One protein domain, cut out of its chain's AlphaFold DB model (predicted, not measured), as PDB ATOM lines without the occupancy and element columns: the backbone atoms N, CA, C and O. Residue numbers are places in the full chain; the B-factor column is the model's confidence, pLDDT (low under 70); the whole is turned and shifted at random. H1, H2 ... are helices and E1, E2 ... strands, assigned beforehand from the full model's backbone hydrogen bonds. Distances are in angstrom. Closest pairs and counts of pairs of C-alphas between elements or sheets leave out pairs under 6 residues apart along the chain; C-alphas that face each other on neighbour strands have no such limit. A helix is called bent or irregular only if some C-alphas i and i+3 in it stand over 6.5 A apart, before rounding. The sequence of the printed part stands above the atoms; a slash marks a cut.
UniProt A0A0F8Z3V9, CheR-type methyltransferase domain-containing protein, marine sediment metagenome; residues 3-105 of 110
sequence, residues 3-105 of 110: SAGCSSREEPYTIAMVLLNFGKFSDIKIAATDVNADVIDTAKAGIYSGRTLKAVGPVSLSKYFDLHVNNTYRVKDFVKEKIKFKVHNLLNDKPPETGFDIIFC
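This is residues 3 to 105 of the 110 residues of the protein "CheR-type methyltransferase domain-containing protein" of marine sediment metagenome (UniProt A0A0F8Z3V9). A three-stranded antiparallel sheet, E2, E4 and E3, with short helices H3 and H4 at its borders, makes one side of this model, and a parallel pair of strands, E1 and E5, with H1 and H2 packed on it, makes the other. The chain passes from the pair to the sheet through H2 and comes back through H5; H1 lies near the middle, and residues 88 to 105, with no named element, make a wide loop at the end away from the three-stranded sheet. The printed part has 103 residues with five named helices and five named strands, in the order H1 E1 H2 E2 H3 H4 E3 E4 H5 E5, a mixed class of helices and strands. The whole is compact, with a radius of gyration of the C-alphas of 13.9 A and spans of 40 by 32 by 20 A.

Look first for the three-stranded sheet: E2 is residues 47 to 49, E4 is residues 72 to 75, 10.2 A long, and E3 is residues 65 to 67. Between E2 and E3 along the chain you pass H3, residues 52 to 55, and H4, residues 58 to 64, 10.1 A long. H3 is irregular, with C-alphas 52 and 55 standing 7.6 A apart. Go back to C-alpha 11 at (132.655, 176.594, 49.970), where H1 begins; it runs 15.4 A to C-alpha 21 at (146.165, 183.588, 47.772). E1, residues 30 to 34, and H2, residues 37 to 45, follow, 13.2 A and 12.4 A long. After E4 come H5, residues 77 to 80, and E5, residues 83 to 87, 13.2 A long and ending at C-alpha 87 at (118.320, 182.306, 47.076).

Begin at E4, the inner strand. It is antiparallel to E2, where N 48 and O 73 are 2.8 A apart, within hydrogen-bond range. It forms a hairpin with E3, where N 66 and O 74 are 2.8 A apart, also within range. E2, H3, H4 and E3 form a split strand-helix-strand unit, two strands running the same way with E4 between them in the sheet, and its crossover is right-handed. H4 only grazes this sheet with residues 61 to 64. H3, with residues 52 to 53, and H2, with residues 42 to 45, are only just on the sheet, each with 5 pairs of C-alphas within 10 A, and each only grazes it. Move on to H1: it touches H5, the closest C-alphas being those of Ala 16 and Val 79, 6.5 A apart. H1 is close to H4 but not clearly touching, about perpendicular at 79 degrees, with the C-alphas of Met 17 and Tyr 64 closest at 7.2 A. Then find E1 and E5, parallel at 24 degrees, where N 84 and O 30 are 2.8 A apart and N 32 and O 84 are 2.9 A apart, both within hydrogen-bond range. The closest C-alphas of H1 and E1 are those of Pro 12 and Ala 32, 6.3 A apart; those of H2 and E5 are Ala 37 and Val 87, 5.9 A apart. H1 and H2 are apart. In H1, H2 and H4 every O i to N i+4 pair is within hydrogen-bond range; H3 and H5 are too short for such a pair.

The two C-alphas farthest apart are those of Pro 58 and Asn 92, 41.5 A, while those of Ser 3 and Cys 105, the first and last printed, are 6.3 A apart. The printed part has no cut. The link from H1 to E1, 8 residues, is short, and the other links between named elements are tight. The mean pLDDT of the printed part is 90.6, and confidence is under 70 at residues 7 to 8.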
ATOM      1  N   SER A   3     129.024 178.982  42.616       91.94
ATOM      2  CA  SER A   3     128.822 177.870  43.554       91.94
ATOM      3  C   SER A   3     127.317 177.626  43.696       91.94
ATOM      4  O   SER A   3     126.589 178.448  44.261       91.94
ATOM      5  N   ALA A   4     126.846 176.541  43.087       90.00
ATOM      6  CA  ALA A   4     125.448 176.153  42.986       90.00
ATOM      7  C   ALA A   4     125.099 175.120  44.065       90.00
ATOM      8  O   ALA A   4     125.710 174.054  44.122       90.00
ATOM      9  N   GLY A   5     124.103 175.428  44.900       84.31
ATOM     10  CA  GLY A   5     123.708 174.579  46.027       84.31
ATOM     11  C   GLY A   5     124.741 174.607  47.153       84.31
ATOM     12  O   GLY A   5     125.191 173.556  47.605       84.31
ATOM     13  N   CYS A   6     125.166 175.804  47.565       76.19
ATOM     14  CA  CYS A   6     126.196 176.018  48.587       76.19
ATOM     15  C   CYS A   6     125.715 175.677  50.020       76.19
ATOM     16  O   CYS A   6     125.789 176.485  50.943       76.19
ATOM     17  N   SER A   7     125.277 174.433  50.219       66.38
ATOM     18  CA  SER A   7     124.729 173.868  51.459       66.38
ATOM     19  C   SER A   7     125.688 173.980  52.655       66.38
ATOM     20  O   SER A   7     125.273 174.210  53.791       66.38
ATOM     21  N   SER A   8     127.001 173.894  52.401       60.50
ATOM     22  CA  SER A   8     128.044 173.907  53.434       60.50
ATOM     23  C   SER A   8     128.442 175.299  53.925       60.50
ATOM     24  O   SER A   8     129.210 175.378  54.879       60.50
ATOM     25  N   ARG A   9     127.935 176.392  53.322       73.56
ATOM     26  CA  ARG A   9     128.212 177.814  53.663       73.56
ATOM     27  C   ARG A   9     129.676 178.266  53.474       73.56
ATOM     28  O   ARG A   9     129.924 179.414  53.115       73.56
ATOM     29  N   GLU A  10     130.631 177.359  53.655       85.50
ATOM     30  CA  GLU A  10     132.085 177.557  53.658       85.50
ATOM     31  C   GLU A  10     132.706 177.528  52.257       85.50
ATOM     32  O   GLU A  10     133.743 178.158  52.026       85.50
ATOM     33  N   GLU A  11     132.097 176.801  51.313       88.94
ATOM     34  CA  GLU A  11     132.655 176.594  49.970       88.94
ATOM     35  C   GLU A  11     132.925 177.918  49.229       88.94
ATOM     36  O   GLU A  11     134.063 178.111  48.783       88.94
ATOM     37  N   PRO A  12     131.978 178.877  49.141       92.44
ATOM     38  CA  PRO A  12     132.216 180.133  48.426       92.44
ATOM     39  C   PRO A  12     133.399 180.920  48.998       92.44
ATOM     40  O   PRO A  12     134.191 181.501  48.254       92.44
ATOM     41  N   TYR A  13     133.556 180.892  50.323       94.00
ATOM     42  CA  TYR A  13     134.665 181.536  51.018       94.00
ATOM     43  C   TYR A  13     135.990 180.830  50.785       94.00
ATOM     44  O   TYR A  13     136.989 181.493  50.524       94.00
ATOM     45  N   THR A  14     135.998 179.499  50.820       92.06
ATOM     46  CA  THR A  14     137.190 178.705  50.507       92.06
ATOM     47  C   THR A  14     137.687 179.019  49.101       92.06
ATOM     48  O   THR A  14     138.867 179.318  48.921       92.06
ATOM     49  N   ILE A  15     136.785 179.039  48.114       91.12
ATOM     50  CA  ILE A  15     137.117 179.387  46.728       91.12
ATOM     51  C   ILE A  15     137.714 180.798  46.664       91.12
ATOM     52  O   ILE A  15     138.798 180.979  46.105       91.12
ATOM     53  N   ALA A  16     137.056 181.791  47.273       93.38
ATOM     54  CA  ALA A  16     137.550 183.166  47.287       93.38
ATOM     55  C   ALA A  16     138.952 183.270  47.910       93.38
ATOM     56  O   ALA A  16     139.854 183.858  47.315       93.38
ATOM     57  N   MET A  17     139.164 182.668  49.083       93.44
ATOM     58  CA  MET A  17     140.435 182.732  49.816       93.44
ATOM     59  C   MET A  17     141.575 182.032  49.078       93.44
ATOM     60  O   MET A  17     142.694 182.548  49.054       93.44
ATOM     61  N   VAL A  18     141.305 180.877  48.459       91.25
ATOM     62  CA  VAL A  18     142.293 180.152  47.650       91.25
ATOM     63  C   VAL A  18     142.746 181.021  46.488       91.25
ATOM     64  O   VAL A  18     143.945 181.216  46.302       91.25
ATOM     65  N   LEU A  19     141.810 181.605  45.743       90.88
ATOM     66  CA  LEU A  19     142.162 182.409  44.582       90.88
ATOM     67  C   LEU A  19     142.855 183.727  44.955       90.88
ATOM     68  O   LEU A  19     143.832 184.112  44.312       90.88
ATOM     69  N   LEU A  20     142.416 184.388  46.031       90.75
ATOM     70  CA  LEU A  20     143.101 185.567  46.572       90.75
ATOM     71  C   LEU A  20     144.542 185.243  46.989       90.75
ATOM     72  O   LEU A  20     145.424 186.095  46.888       90.75
ATOM     73  N   ASN A  21     144.815 184.007  47.415       89.19
ATOM     74  CA  ASN A  21     146.165 183.588  47.772       89.19
ATOM     75  C   ASN A  21     147.112 183.476  46.568       89.19
ATOM     76  O   ASN A  21     148.315 183.648  46.737       89.19
ATOM     77  N   PHE A  22     146.589 183.246  45.361       86.44
ATOM     78  CA  PHE A  22     147.386 183.232  44.129       86.44
ATOM     79  C   PHE A  22     147.758 184.642  43.629       86.44
ATOM     80  O   PHE A  22     148.500 184.768  42.656       86.44
ATOM     81  N   GLY A  23     147.267 185.711  44.271       72.31
ATOM     82  CA  GLY A  23     147.743 187.091  44.097       72.31
ATOM     83  C   GLY A  23     147.369 187.794  42.783       72.31
ATOM     84  O   GLY A  23     147.503 189.008  42.699       72.31
ATOM     85  N   LYS A  24     146.873 187.072  41.770       71.12
ATOM     86  CA  LYS A  24     146.497 187.629  40.452       71.12
ATOM     87  C   LYS A  24     144.998 187.847  40.252       71.12
ATOM     88  O   LYS A  24     144.584 188.308  39.196       71.12
ATOM     89  N   PHE A  25     144.185 187.503  41.243       74.19
ATOM     90  CA  PHE A  25     142.737 187.467  41.098       74.19
ATOM     91  C   PHE A  25     142.045 188.479  42.026       74.19
ATOM     92  O   PHE A  25     141.235 188.122  42.877       74.19
ATOM     93  N   SER A  26     142.366 189.768  41.897       71.31
ATOM     94  CA  SER A  26     141.667 190.818  42.656       71.31
ATOM     95  C   SER A  26     140.205 190.985  42.223       71.31
ATOM     96  O   SER A  26     139.360 191.316  43.056       71.31
ATOM     97  N   ASP A  27     139.889 190.690  40.961       82.19
ATOM     98  CA  ASP A  27     138.594 191.011  40.336       82.19
ATOM     99  C   ASP A  27     137.612 189.832  40.296       82.19
ATOM    100  O   ASP A  27     136.705 189.770  39.465       82.19
ATOM    101  N   ILE A  28     137.775 188.871  41.206       89.94
ATOM    102  CA  ILE A  28     136.910 187.690  41.244       89.94
ATOM    103  C   ILE A  28     135.502 188.070  41.661       89.94
ATOM    104  O   ILE A  28     135.295 188.780  42.647       89.94
ATOM    105  N   LYS A  29     134.539 187.487  40.948       93.56
ATOM    106  CA  LYS A  29     133.128 187.483  41.313       93.56
ATOM    107  C   LYS A  29     132.623 186.049  41.411       93.56
ATOM    108  O   LYS A  29     132.743 185.261  40.463       93.56
ATOM    109  N   ILE A  30     132.063 185.718  42.565       93.88
ATOM    110  CA  ILE A  30     131.468 184.416  42.859       93.88
ATOM    111  C   ILE A  30     129.979 184.627  43.112       93.88
ATOM    112  O   ILE A  30     129.599 185.276  44.082       93.88
ATOM    113  N   ALA A  31     129.127 184.064  42.263       95.50
ATOM    114  CA  ALA A  31     127.729 183.854  42.618       95.50
ATOM    115  C   ALA A  31     127.658 182.626  43.532       95.50
ATOM    116  O   ALA A  31     128.210 181.584  43.187       95.50
ATOM    117  N   ALA A  32     127.014 182.730  44.686       94.62
ATOM    118  CA  ALA A  32     126.808 181.610  45.599       94.62
ATOM    119  C   ALA A  32     125.317 181.469  45.866       94.62
ATOM    120  O   ALA A  32     124.673 182.422  46.313       94.62
ATOM    121  N   THR A  33     124.750 180.315  45.536       93.69
ATOM    122  CA  THR A  33     123.304 180.146  45.591       93.69
ATOM    123  C   THR A  33     122.868 178.872  46.277       93.69
ATOM    124  O   THR A  33     123.566 177.864  46.237       93.69
ATOM    125  N   ASP A  34     121.703 178.928  46.909       92.19
ATOM    126  CA  ASP A  34     121.053 177.796  47.560       92.19
ATOM    127  C   ASP A  34     119.534 178.014  47.563       92.19
ATOM    128  O   ASP A  34     119.073 179.155  47.489       92.19
ATOM    129  N   VAL A  35     118.754 176.937  47.644       92.31
ATOM    130  CA  VAL A  35     117.289 177.015  47.730       92.31
ATOM    131  C   VAL A  35     116.833 177.424  49.133       92.31
ATOM    132  O   VAL A  35     115.758 178.002  49.292       92.31
ATOM    133  N   ASN A  36     117.652 177.163  50.155       91.44
ATOM    134  CA  ASN A  36     117.341 177.466  51.542       91.44
ATOM    135  C   ASN A  36     117.835 178.873  51.938       91.44
ATOM    136  O   ASN A  36     119.038 179.147  51.996       91.44
ATOM    137  N   ALA A  37     116.895 179.764  52.264       92.44
ATOM    138  CA  ALA A  37     117.187 181.129  52.701       92.44
ATOM    139  C   ALA A  37     118.013 181.189  53.999       92.44
ATOM    140  O   ALA A  37     118.933 181.999  54.089       92.44
ATOM    141  N   ASP A  38     117.778 180.286  54.953       91.50
ATOM    142  CA  ASP A  38     118.507 180.256  56.228       91.50
ATOM    143  C   ASP A  38     119.988 179.896  56.025       91.50
ATOM    144  O   ASP A  38     120.882 180.390  56.724       91.50
ATOM    145  N   VAL A  39     120.272 179.032  55.042       89.88
ATOM    146  CA  VAL A  39     121.644 178.702  54.629       89.88
ATOM    147  C   VAL A  39     122.320 179.936  54.043       89.88
ATOM    148  O   VAL A  39     123.442 180.252  54.442       89.88
ATOM    149  N   ILE A  40     121.624 180.663  53.165       92.88
ATOM    150  CA  ILE A  40     122.115 181.907  52.568       92.88
ATOM    151  C   ILE A  40     122.396 182.971  53.628       92.88
ATOM    152  O   ILE A  40     123.462 183.586  53.596       92.88
ATOM    153  N   ASP A  41     121.492 183.185  54.577       93.06
ATOM    154  CA  ASP A  41     121.668 184.215  55.601       93.06
ATOM    155  C   ASP A  41     122.797 183.863  56.568       93.06
ATOM    156  O   ASP A  41     123.618 184.722  56.908       93.06
ATOM    157  N   THR A  42     122.944 182.581  56.914       91.44
ATOM    158  CA  THR A  42     124.093 182.148  57.713       91.44
ATOM    159  C   THR A  42     125.410 182.295  56.944       91.44
ATOM    160  O   THR A  42     126.406 182.756  57.504       91.44
ATOM    161  N   ALA A  43     125.431 181.951  55.653       92.56
ATOM    162  CA  ALA A  43     126.613 182.130  54.814       92.56
ATOM    163  C   ALA A  43     126.984 183.616  54.688       92.56
ATOM    164  O   ALA A  43     128.141 183.974  54.881       92.56
ATOM    165  N   LYS A  44     126.003 184.507  54.484       93.81
ATOM    166  CA  LYS A  44     126.211 185.965  54.460       93.81
ATOM    167  C   LYS A  44     126.771 186.508  55.769       93.81
ATOM    168  O   LYS A  44     127.561 187.453  55.728       93.81
ATOM    169  N   ALA A  45     126.379 185.962  56.922       94.12
ATOM    170  CA  ALA A  45     126.980 186.347  58.198       94.12
ATOM    171  C   ALA A  45     128.488 186.048  58.182       94.12
ATOM    172  O   ALA A  45     129.297 186.916  58.538       94.12
ATOM    173  N   GLY A  46     128.863 184.876  57.658       94.56
ATOM    174  CA  GLY A  46     130.252 184.452  57.502       94.56
ATOM    175  C   GLY A  46     130.932 184.232  58.852       94.56
ATOM    176  O   GLY A  46     132.102 184.576  59.005       94.56
ATOM    177  N   ILE A  47     130.175 183.741  59.837       95.00
ATOM    178  CA  ILE A  47     130.638 183.493  61.204       95.00
ATOM    179  C   ILE A  47     130.823 181.989  61.395       95.00
ATOM    180  O   ILE A  47     129.894 181.211  61.183       95.00
ATOM    181  N   TYR A  48     132.013 181.593  61.835       93.38
ATOM    182  CA  TYR A  48     132.414 180.201  62.001       93.38
ATOM    183  C   TYR A  48     132.989 179.956  63.390       93.38
ATOM    184  O   TYR A  48     133.656 180.808  63.972       93.38
ATOM    185  N   SER A  49     132.747 178.768  63.936       93.38
ATOM    186  CA  SER A  49     133.352 178.369  65.207       93.38
ATOM    187  C   SER A  49     134.840 178.050  65.031       93.38
ATOM    188  O   SER A  49     135.257 177.579  63.971       93.38
ATOM    189  N   GLY A  50     135.640 178.189  66.093       90.88
ATOM    190  CA  GLY A  50     137.030 177.709  66.068       90.88
ATOM    191  C   GLY A  50     137.159 176.210  65.737       90.88
ATOM    192  O   GLY A  50     138.150 175.791  65.149       90.88
ATOM    193  N   ARG A  51     136.133 175.397  66.044       89.69
ATOM    194  CA  ARG A  51     136.088 173.972  65.667       89.69
ATOM    195  C   ARG A  51     136.012 173.797  64.151       89.69
ATOM    196  O   ARG A  51     136.732 172.965  63.611       89.69
ATOM    197  N   THR A  52     135.161 174.579  63.491       88.44
ATOM    198  CA  THR A  52     135.011 174.589  62.030       88.44
ATOM    199  C   THR A  52     136.327 174.956  61.350       88.44
ATOM    200  O   THR A  52     136.747 174.313  60.395       88.44
ATOM    201  N   LEU A  53     137.038 175.941  61.902       91.38
ATOM    202  CA  LEU A  53     138.286 176.445  61.332       91.38
ATOM    203  C   LEU A  53     139.534 175.667  61.774       91.38
ATOM    204  O   LEU A  53     140.646 176.101  61.494       91.38
ATOM    205  N   LYS A  54     139.391 174.500  62.419       88.94
ATOM    206  CA  LYS A  54     140.532 173.715  62.927       88.94
ATOM    207  C   LYS A  54     141.531 173.319  61.829       88.94
ATOM    208  O   LYS A  54     142.716 173.175  62.110       88.94
ATOM    209  N   ALA A  55     141.057 173.137  60.596       87.12
ATOM    210  CA  ALA A  55     141.894 172.817  59.439       87.12
ATOM    211  C   ALA A  55     142.536 174.055  58.778       87.12
ATOM    212  O   ALA A  55     143.397 173.914  57.910       87.12
ATOM    213  N   VAL A  56     142.134 175.269  59.169       89.81
ATOM    214  CA  VAL A  56     142.683 176.516  58.631       89.81
ATOM    215  C   VAL A  56     143.972 176.846  59.379       89.81
ATOM    216  O   VAL A  56     143.964 177.110  60.579       89.81
ATOM    217  N   GLY A  57     145.099 176.837  58.664       90.75
ATOM    218  CA  GLY A  57     146.396 177.191  59.241       90.75
ATOM    219  C   GLY A  57     146.427 178.630  59.786       90.75
ATOM    220  O   GLY A  57     145.707 179.496  59.281       90.75
ATOM    221  N   PRO A  58     147.296 178.929  60.771       91.88
ATOM    222  CA  PRO A  58     147.290 180.204  61.497       91.88
ATOM    223  C   PRO A  58     147.510 181.427  60.595       91.88
ATOM    224  O   PRO A  58     146.921 182.479  60.830       91.88
ATOM    225  N   VAL A  59     148.310 181.282  59.532       92.69
ATOM    226  CA  VAL A  59     148.556 182.344  58.542       92.69
ATOM    227  C   VAL A  59     147.288 182.676  57.752       92.69
ATOM    228  O   VAL A  59     146.950 183.842  57.581       92.69
ATOM    229  N   SER A  60     146.555 181.662  57.286       92.94
ATOM    230  CA  SER A  60     145.289 181.872  56.573       92.94
ATOM    231  C   SER A  60     144.208 182.408  57.507       92.94
ATOM    232  O   SER A  60     143.432 183.275  57.106       92.94
ATOM    233  N   LEU A  61     144.182 181.930  58.755       94.25
ATOM    234  CA  LEU A  61     143.236 182.386  59.764       94.25
ATOM    235  C   LEU A  61     143.406 183.888  60.028       94.25
ATOM    236  O   LEU A  61     142.445 184.638  59.895       94.25
ATOM    237  N   SER A  62     144.631 184.349  60.303       94.50
ATOM    238  CA  SER A  62     144.906 185.773  60.547       94.50
ATOM    239  C   SER A  62     144.681 186.645  59.306       94.50
ATOM    240  O   SER A  62     144.238 187.794  59.406       94.50
ATOM    241  N   LYS A  63     144.950 186.105  58.113       95.31
ATOM    242  CA  LYS A  63     144.781 186.821  56.846       95.31
ATOM    243  C   LYS A  63     143.314 187.041  56.480       95.31
ATOM    244  O   LYS A  63     142.989 188.126  56.003       95.31
ATOM    245  N   TYR A  64     142.443 186.054  56.696       96.25
ATOM    246  CA  TYR A  64     141.083 186.053  56.138       96.25
ATOM    247  C   TYR A  64     139.950 186.159  57.163       96.25
ATOM    248  O   TYR A  64     138.804 186.369  56.763       96.25
ATOM    249  N   PHE A  65     140.245 186.052  58.458       97.12
ATOM    250  CA  PHE A  65     139.239 186.097  59.515       97.12
ATOM    251  C   PHE A  65     139.591 187.125  60.593       97.12
ATOM    252  O   PHE A  65     140.763 187.368  60.881       97.12
ATOM    253  N   ASP A  66     138.557 187.699  61.197       96.69
ATOM    254  CA  ASP A  66     138.620 188.489  62.422       96.69
ATOM    255  C   ASP A  66     138.095 187.660  63.595       96.69
ATOM    256  O   ASP A  66     137.136 186.893  63.448       96.69
ATOM    257  N   LEU A  67     138.699 187.829  64.774       95.19
ATOM    258  CA  LEU A  67     138.150 187.259  66.001       95.19
ATOM    259  C   LEU A  67     136.789 187.904  66.292       95.19
ATOM    260  O   LEU A  67     136.634 189.123  66.238       95.19
ATOM    261  N   HIS A  68     135.809 187.073  66.619       94.44
ATOM    262  CA  HIS A  68     134.453 187.483  66.952       94.44
ATOM    263  C   HIS A  68     134.057 186.967  68.347       94.44
ATOM    264  O   HIS A  68     134.847 186.334  69.053       94.44
ATOM    265  N   VAL A  69     132.838 187.275  68.792       93.44
ATOM    266  CA  VAL A  69     132.368 186.922  70.140       93.44
ATOM    267  C   VAL A  69     132.313 185.402  70.344       93.44
ATOM    268  O   VAL A  69     132.157 184.639  69.392       93.44
ATOM    269  N   ASN A  70     132.417 184.944  71.593       92.94
ATOM    270  CA  ASN A  70     132.224 183.536  71.973       92.94
ATOM    271  C   ASN A  70     133.117 182.528  71.220       92.94
ATOM    272  O   ASN A  70     132.664 181.441  70.865       92.94
ATOM    273  N   ASN A  71     134.390 182.872  70.976       89.25
ATOM    274  CA  ASN A  71     135.352 182.012  70.264       89.25
ATOM    275  C   ASN A  71     134.891 181.632  68.839       89.25
ATOM    276  O   ASN A  71     135.120 180.521  68.342       89.25
ATOM    277  N   THR A  72     134.201 182.570  68.196       94.94
ATOM    278  CA  THR A  72     133.861 182.501  66.777       94.94
ATOM    279  C   THR A  72     134.749 183.445  65.981       94.94
ATOM    280  O   THR A  72     135.455 184.289  66.531       94.94
ATOM    281  N   TYR A  73     134.733 183.278  64.670       96.12
ATOM    282  CA  TYR A  73     135.543 184.022  63.726       96.12
ATOM    283  C   TYR A  73     134.645 184.503  62.605       96.12
ATOM    284  O   TYR A  73     133.833 183.735  62.090       96.12
ATOM    285  N   ARG A  74     134.800 185.761  62.210       96.31
ATOM    286  CA  ARG A  74     134.065 186.345  61.093       96.31
ATOM    287  C   ARG A  74     134.992 186.466  59.894       96.31
ATOM    288  O   ARG A  74     136.118 186.926  60.034       96.31
ATOM    289  N   VAL A  75     134.525 186.078  58.713       96.94
ATOM    290  CA  VAL A  75     135.263 186.325  57.470       96.94
ATOM    291  C   VAL A  75     135.406 187.831  57.251       96.94
ATOM    292  O   VAL A  75     134.423 188.567  57.342       96.94
ATOM    293  N   LYS A  76     136.622 188.278  56.927       97.19
ATOM    294  CA  LYS A  76     136.925 189.681  56.629       97.19
ATOM    295  C   LYS A  76     136.154 190.182  55.411       97.19
ATOM    296  O   LYS A  76     135.992 189.467  54.419       97.19
ATOM    297  N   ASP A  77     135.739 191.445  55.461       95.81
ATOM    298  CA  ASP A  77     134.825 192.020  54.468       95.81
ATOM    299  C   ASP A  77     135.390 191.991  53.039       95.81
ATOM    300  O   ASP A  77     134.666 191.625  52.119       95.81
ATOM    301  N   PHE A  78     136.702 192.189  52.855       94.19
ATOM    302  CA  PHE A  78     137.337 192.124  51.526       94.19
ATOM    303  C   PHE A  78     137.185 190.760  50.823       94.19
ATOM    304  O   PHE A  78     137.268 190.681  49.596       94.19
ATOM    305  N   VAL A  79     136.988 189.673  51.583       95.00
ATOM    306  CA  VAL A  79     136.673 188.346  51.032       95.00
ATOM    307  C   VAL A  79     135.173 188.245  50.758       95.00
ATOM    308  O   VAL A  79     134.775 187.754  49.702       95.00
ATOM    309  N   LYS A  80     134.333 188.731  51.684       95.06
ATOM    310  CA  LYS A  80     132.866 188.723  51.547       95.06
ATOM    311  C   LYS A  80     132.404 189.489  50.311       95.06
ATOM    312  O   LYS A  80     131.519 189.014  49.613       95.06
ATOM    313  N   GLU A  81     133.046 190.607  49.997       94.56
ATOM    314  CA  GLU A  81     132.759 191.436  48.820       94.56
ATOM    315  C   GLU A  81     132.971 190.710  47.482       94.56
ATOM    316  O   GLU A  81     132.422 191.126  46.462       94.56
ATOM    317  N   LYS A  82     133.730 189.605  47.458       94.25
ATOM    318  CA  LYS A  82     133.918 188.782  46.250       94.25
ATOM    319  C   LYS A  82     132.738 187.856  45.969       94.25
ATOM    320  O   LYS A  82     132.686 187.250  44.898       94.25
ATOM    321  N   ILE A  83     131.806 187.719  46.915       94.69
ATOM    322  CA  ILE A  83     130.742 186.718  46.873       94.69
ATOM    323  C   ILE A  83     129.376 187.397  46.929       94.69
ATOM    324  O   ILE A  83     129.054 188.147  47.847       94.69
ATOM    325  N   LYS A  84     128.527 187.068  45.959       95.38
ATOM    326  CA  LYS A  84     127.132 187.488  45.902       95.38
ATOM    327  C   LYS A  84     126.239 186.298  46.218       95.38
ATOM    328  O   LYS A  84     126.064 185.401  45.394       95.38
ATOM    329  N   PHE A  85     125.674 186.314  47.419       94.88
ATOM    330  CA  PHE A  85     124.749 185.287  47.879       94.88
ATOM    331  C   PHE A  85     123.322 185.554  47.401       94.88
ATOM    332  O   PHE A  85     122.816 186.670  47.557       94.88
ATOM    333  N   LYS A  86     122.649 184.533  46.865       94.56
ATOM    334  CA  LYS A  86     121.265 184.638  46.388       94.56
ATOM    335  C   LYS A  86     120.496 183.338  46.624       94.56
ATOM    336  O   LYS A  86     121.018 182.262  46.354       94.56
ATOM    337  N   VAL A  87     119.244 183.450  47.068       94.31
ATOM    338  CA  VAL A  87     118.320 182.306  47.076       94.31
ATOM    339  C   VAL A  87     117.964 181.955  45.633       94.31
ATOM    340  O   VAL A  87     117.586 182.836  44.857       94.31
ATOM    341  N   HIS A  88     118.141 180.695  45.256       94.00
ATOM    342  CA  HIS A  88     117.973 180.221  43.884       94.00
ATOM    343  C   HIS A  88     117.596 178.746  43.879       94.00
ATOM    344  O   HIS A  88     118.257 177.926  44.518       94.00
ATOM    345  N   ASN A  89     116.559 178.408  43.125       91.19
ATOM    346  CA  ASN A  89     116.174 177.033  42.876       91.19
ATOM    347  C   ASN A  89     116.727 176.572  41.522       91.19
ATOM    348  O   ASN A  89     116.230 176.976  40.474       91.19
ATOM    349  N   LEU A  90     117.705 175.663  41.546       89.88
ATOM    350  CA  LEU A  90     118.351 175.132  40.338       89.88
ATOM    351  C   LEU A  90     117.386 174.476  39.337       89.88
ATOM    352  O   LEU A  90     117.713 174.414  38.156       89.88
ATOM    353  N   LEU A  91     116.228 173.984  39.791       88.81
ATOM    354  CA  LEU A  91     115.242 173.312  38.939       88.81
ATOM    355  C   LEU A  91     114.268 174.288  38.266       88.81
ATOM    356  O   LEU A  91     113.773 173.997  37.182       88.81
ATOM    357  N   ASN A  92     113.989 175.427  38.907       91.31
ATOM    358  CA  ASN A  92     112.900 176.325  38.506       91.31
ATOM    359  C   ASN A  92     113.385 177.699  38.030       91.31
ATOM    360  O   ASN A  92     112.701 178.358  37.246       91.31
ATOM    361  N   ASP A  93     114.559 178.134  38.480       93.06
ATOM    362  CA  ASP A  93     115.075 179.467  38.208       93.06
ATOM    363  C   ASP A  93     116.124 179.447  37.094       93.06
ATOM    364  O   ASP A  93     116.987 178.570  37.006       93.06
ATOM    365  N   LYS A  94     116.128 180.503  36.278       93.62
ATOM    366  CA  LYS A  94     117.227 180.755  35.336       93.62
ATOM    367  C   LYS A  94     118.541 180.979  36.097       93.62
ATOM    368  O   LYS A  94     118.490 181.494  37.219       93.62
ATOM    369  N   PRO A  95     119.708 180.657  35.505       92.44
ATOM    370  CA  PRO A  95     121.005 180.930  36.120       92.44
ATOM    371  C   PRO A  95     121.103 182.369  36.656       92.44
ATOM    372  O   PRO A  95     120.574 183.291  36.027       92.44
ATOM    373  N   PRO A  96     121.753 182.584  37.815       90.94
ATOM    374  CA  PRO A  96     121.733 183.880  38.486       90.94
ATOM    375  C   PRO A  96     122.437 184.977  37.680       90.94
ATOM    376  O   PRO A  96     122.048 186.138  37.794       90.94
ATOM    377  N   GLU A  97     123.443 184.600  36.887       92.19
ATOM    378  CA  GLU A  97     124.183 185.438  35.938       92.19
ATOM    379  C   GLU A  97     124.611 184.564  34.735       92.19
ATOM    380  O   GLU A  97     124.349 183.359  34.704       92.19
ATOM    381  N   THR A  98     125.248 185.162  33.728       90.44
ATOM    382  CA  THR A  98     125.750 184.472  32.524       90.44
ATOM    383  C   THR A  98     127.265 184.616  32.404       90.44
ATOM    384  O   THR A  98     127.835 185.546  32.962       90.44
ATOM    385  N   GLY A  99     127.913 183.747  31.620       90.81
ATOM    386  CA  GLY A  99     129.353 183.859  31.345       90.81
ATOM    387  C   GLY A  99     130.238 183.404  32.508       90.81
ATOM    388  O   GLY A  99     131.257 184.024  32.788       90.81
ATOM    389  N   PHE A 100     129.841 182.348  33.220       92.38
ATOM    390  CA  PHE A 100     130.680 181.766  34.266       92.38
ATOM    391  C   PHE A 100     131.859 180.999  33.667       92.38
ATOM    392  O   PHE A 100     131.651 180.082  32.879       92.38
ATOM    393  N   ASP A 101     133.075 181.297  34.128       91.50
ATOM    394  CA  ASP A 101     134.270 180.522  33.763       91.50
ATOM    395  C   ASP A 101     134.261 179.117  34.382       91.50
ATOM    396  O   ASP A 101     134.726 178.152  33.787       91.50
ATOM    397  N   ILE A 102     133.746 179.010  35.614       91.50
ATOM    398  CA  ILE A 102     133.688 177.771  36.396       91.50
ATOM    399  C   ILE A 102     132.390 177.747  37.204       91.50
ATOM    400  O   ILE A 102     132.029 178.749  37.842       91.50
ATOM    401  N   ILE A 103     131.732 176.586  37.208       91.94
ATOM    402  CA  ILE A 103     130.558 176.276  38.028       91.94
ATOM    403  C   ILE A 103     130.908 175.107  38.959       91.94
ATOM    404  O   ILE A 103     131.303 174.039  38.496       91.94
ATOM    405  N   PHE A 104     130.758 175.311  40.265       88.62
ATOM    406  CA  PHE A 104     130.841 174.281  41.297       88.62
ATOM    407  C   PHE A 104     129.430 173.814  41.623       88.62
ATOM    408  O   PHE A 104     128.553 174.632  41.884       88.62
ATOM    409  N   CYS A 105     129.216 172.502  41.604       85.56
ATOM    410  CA  CYS A 105     127.953 171.875  41.972       85.56
ATOM    411  C   CYS A 105     128.276 170.585  42.732       85.56
ATOM    412  O   CYS A 105     128.375 169.505  42.145       85.56
TER     413      CYS A 105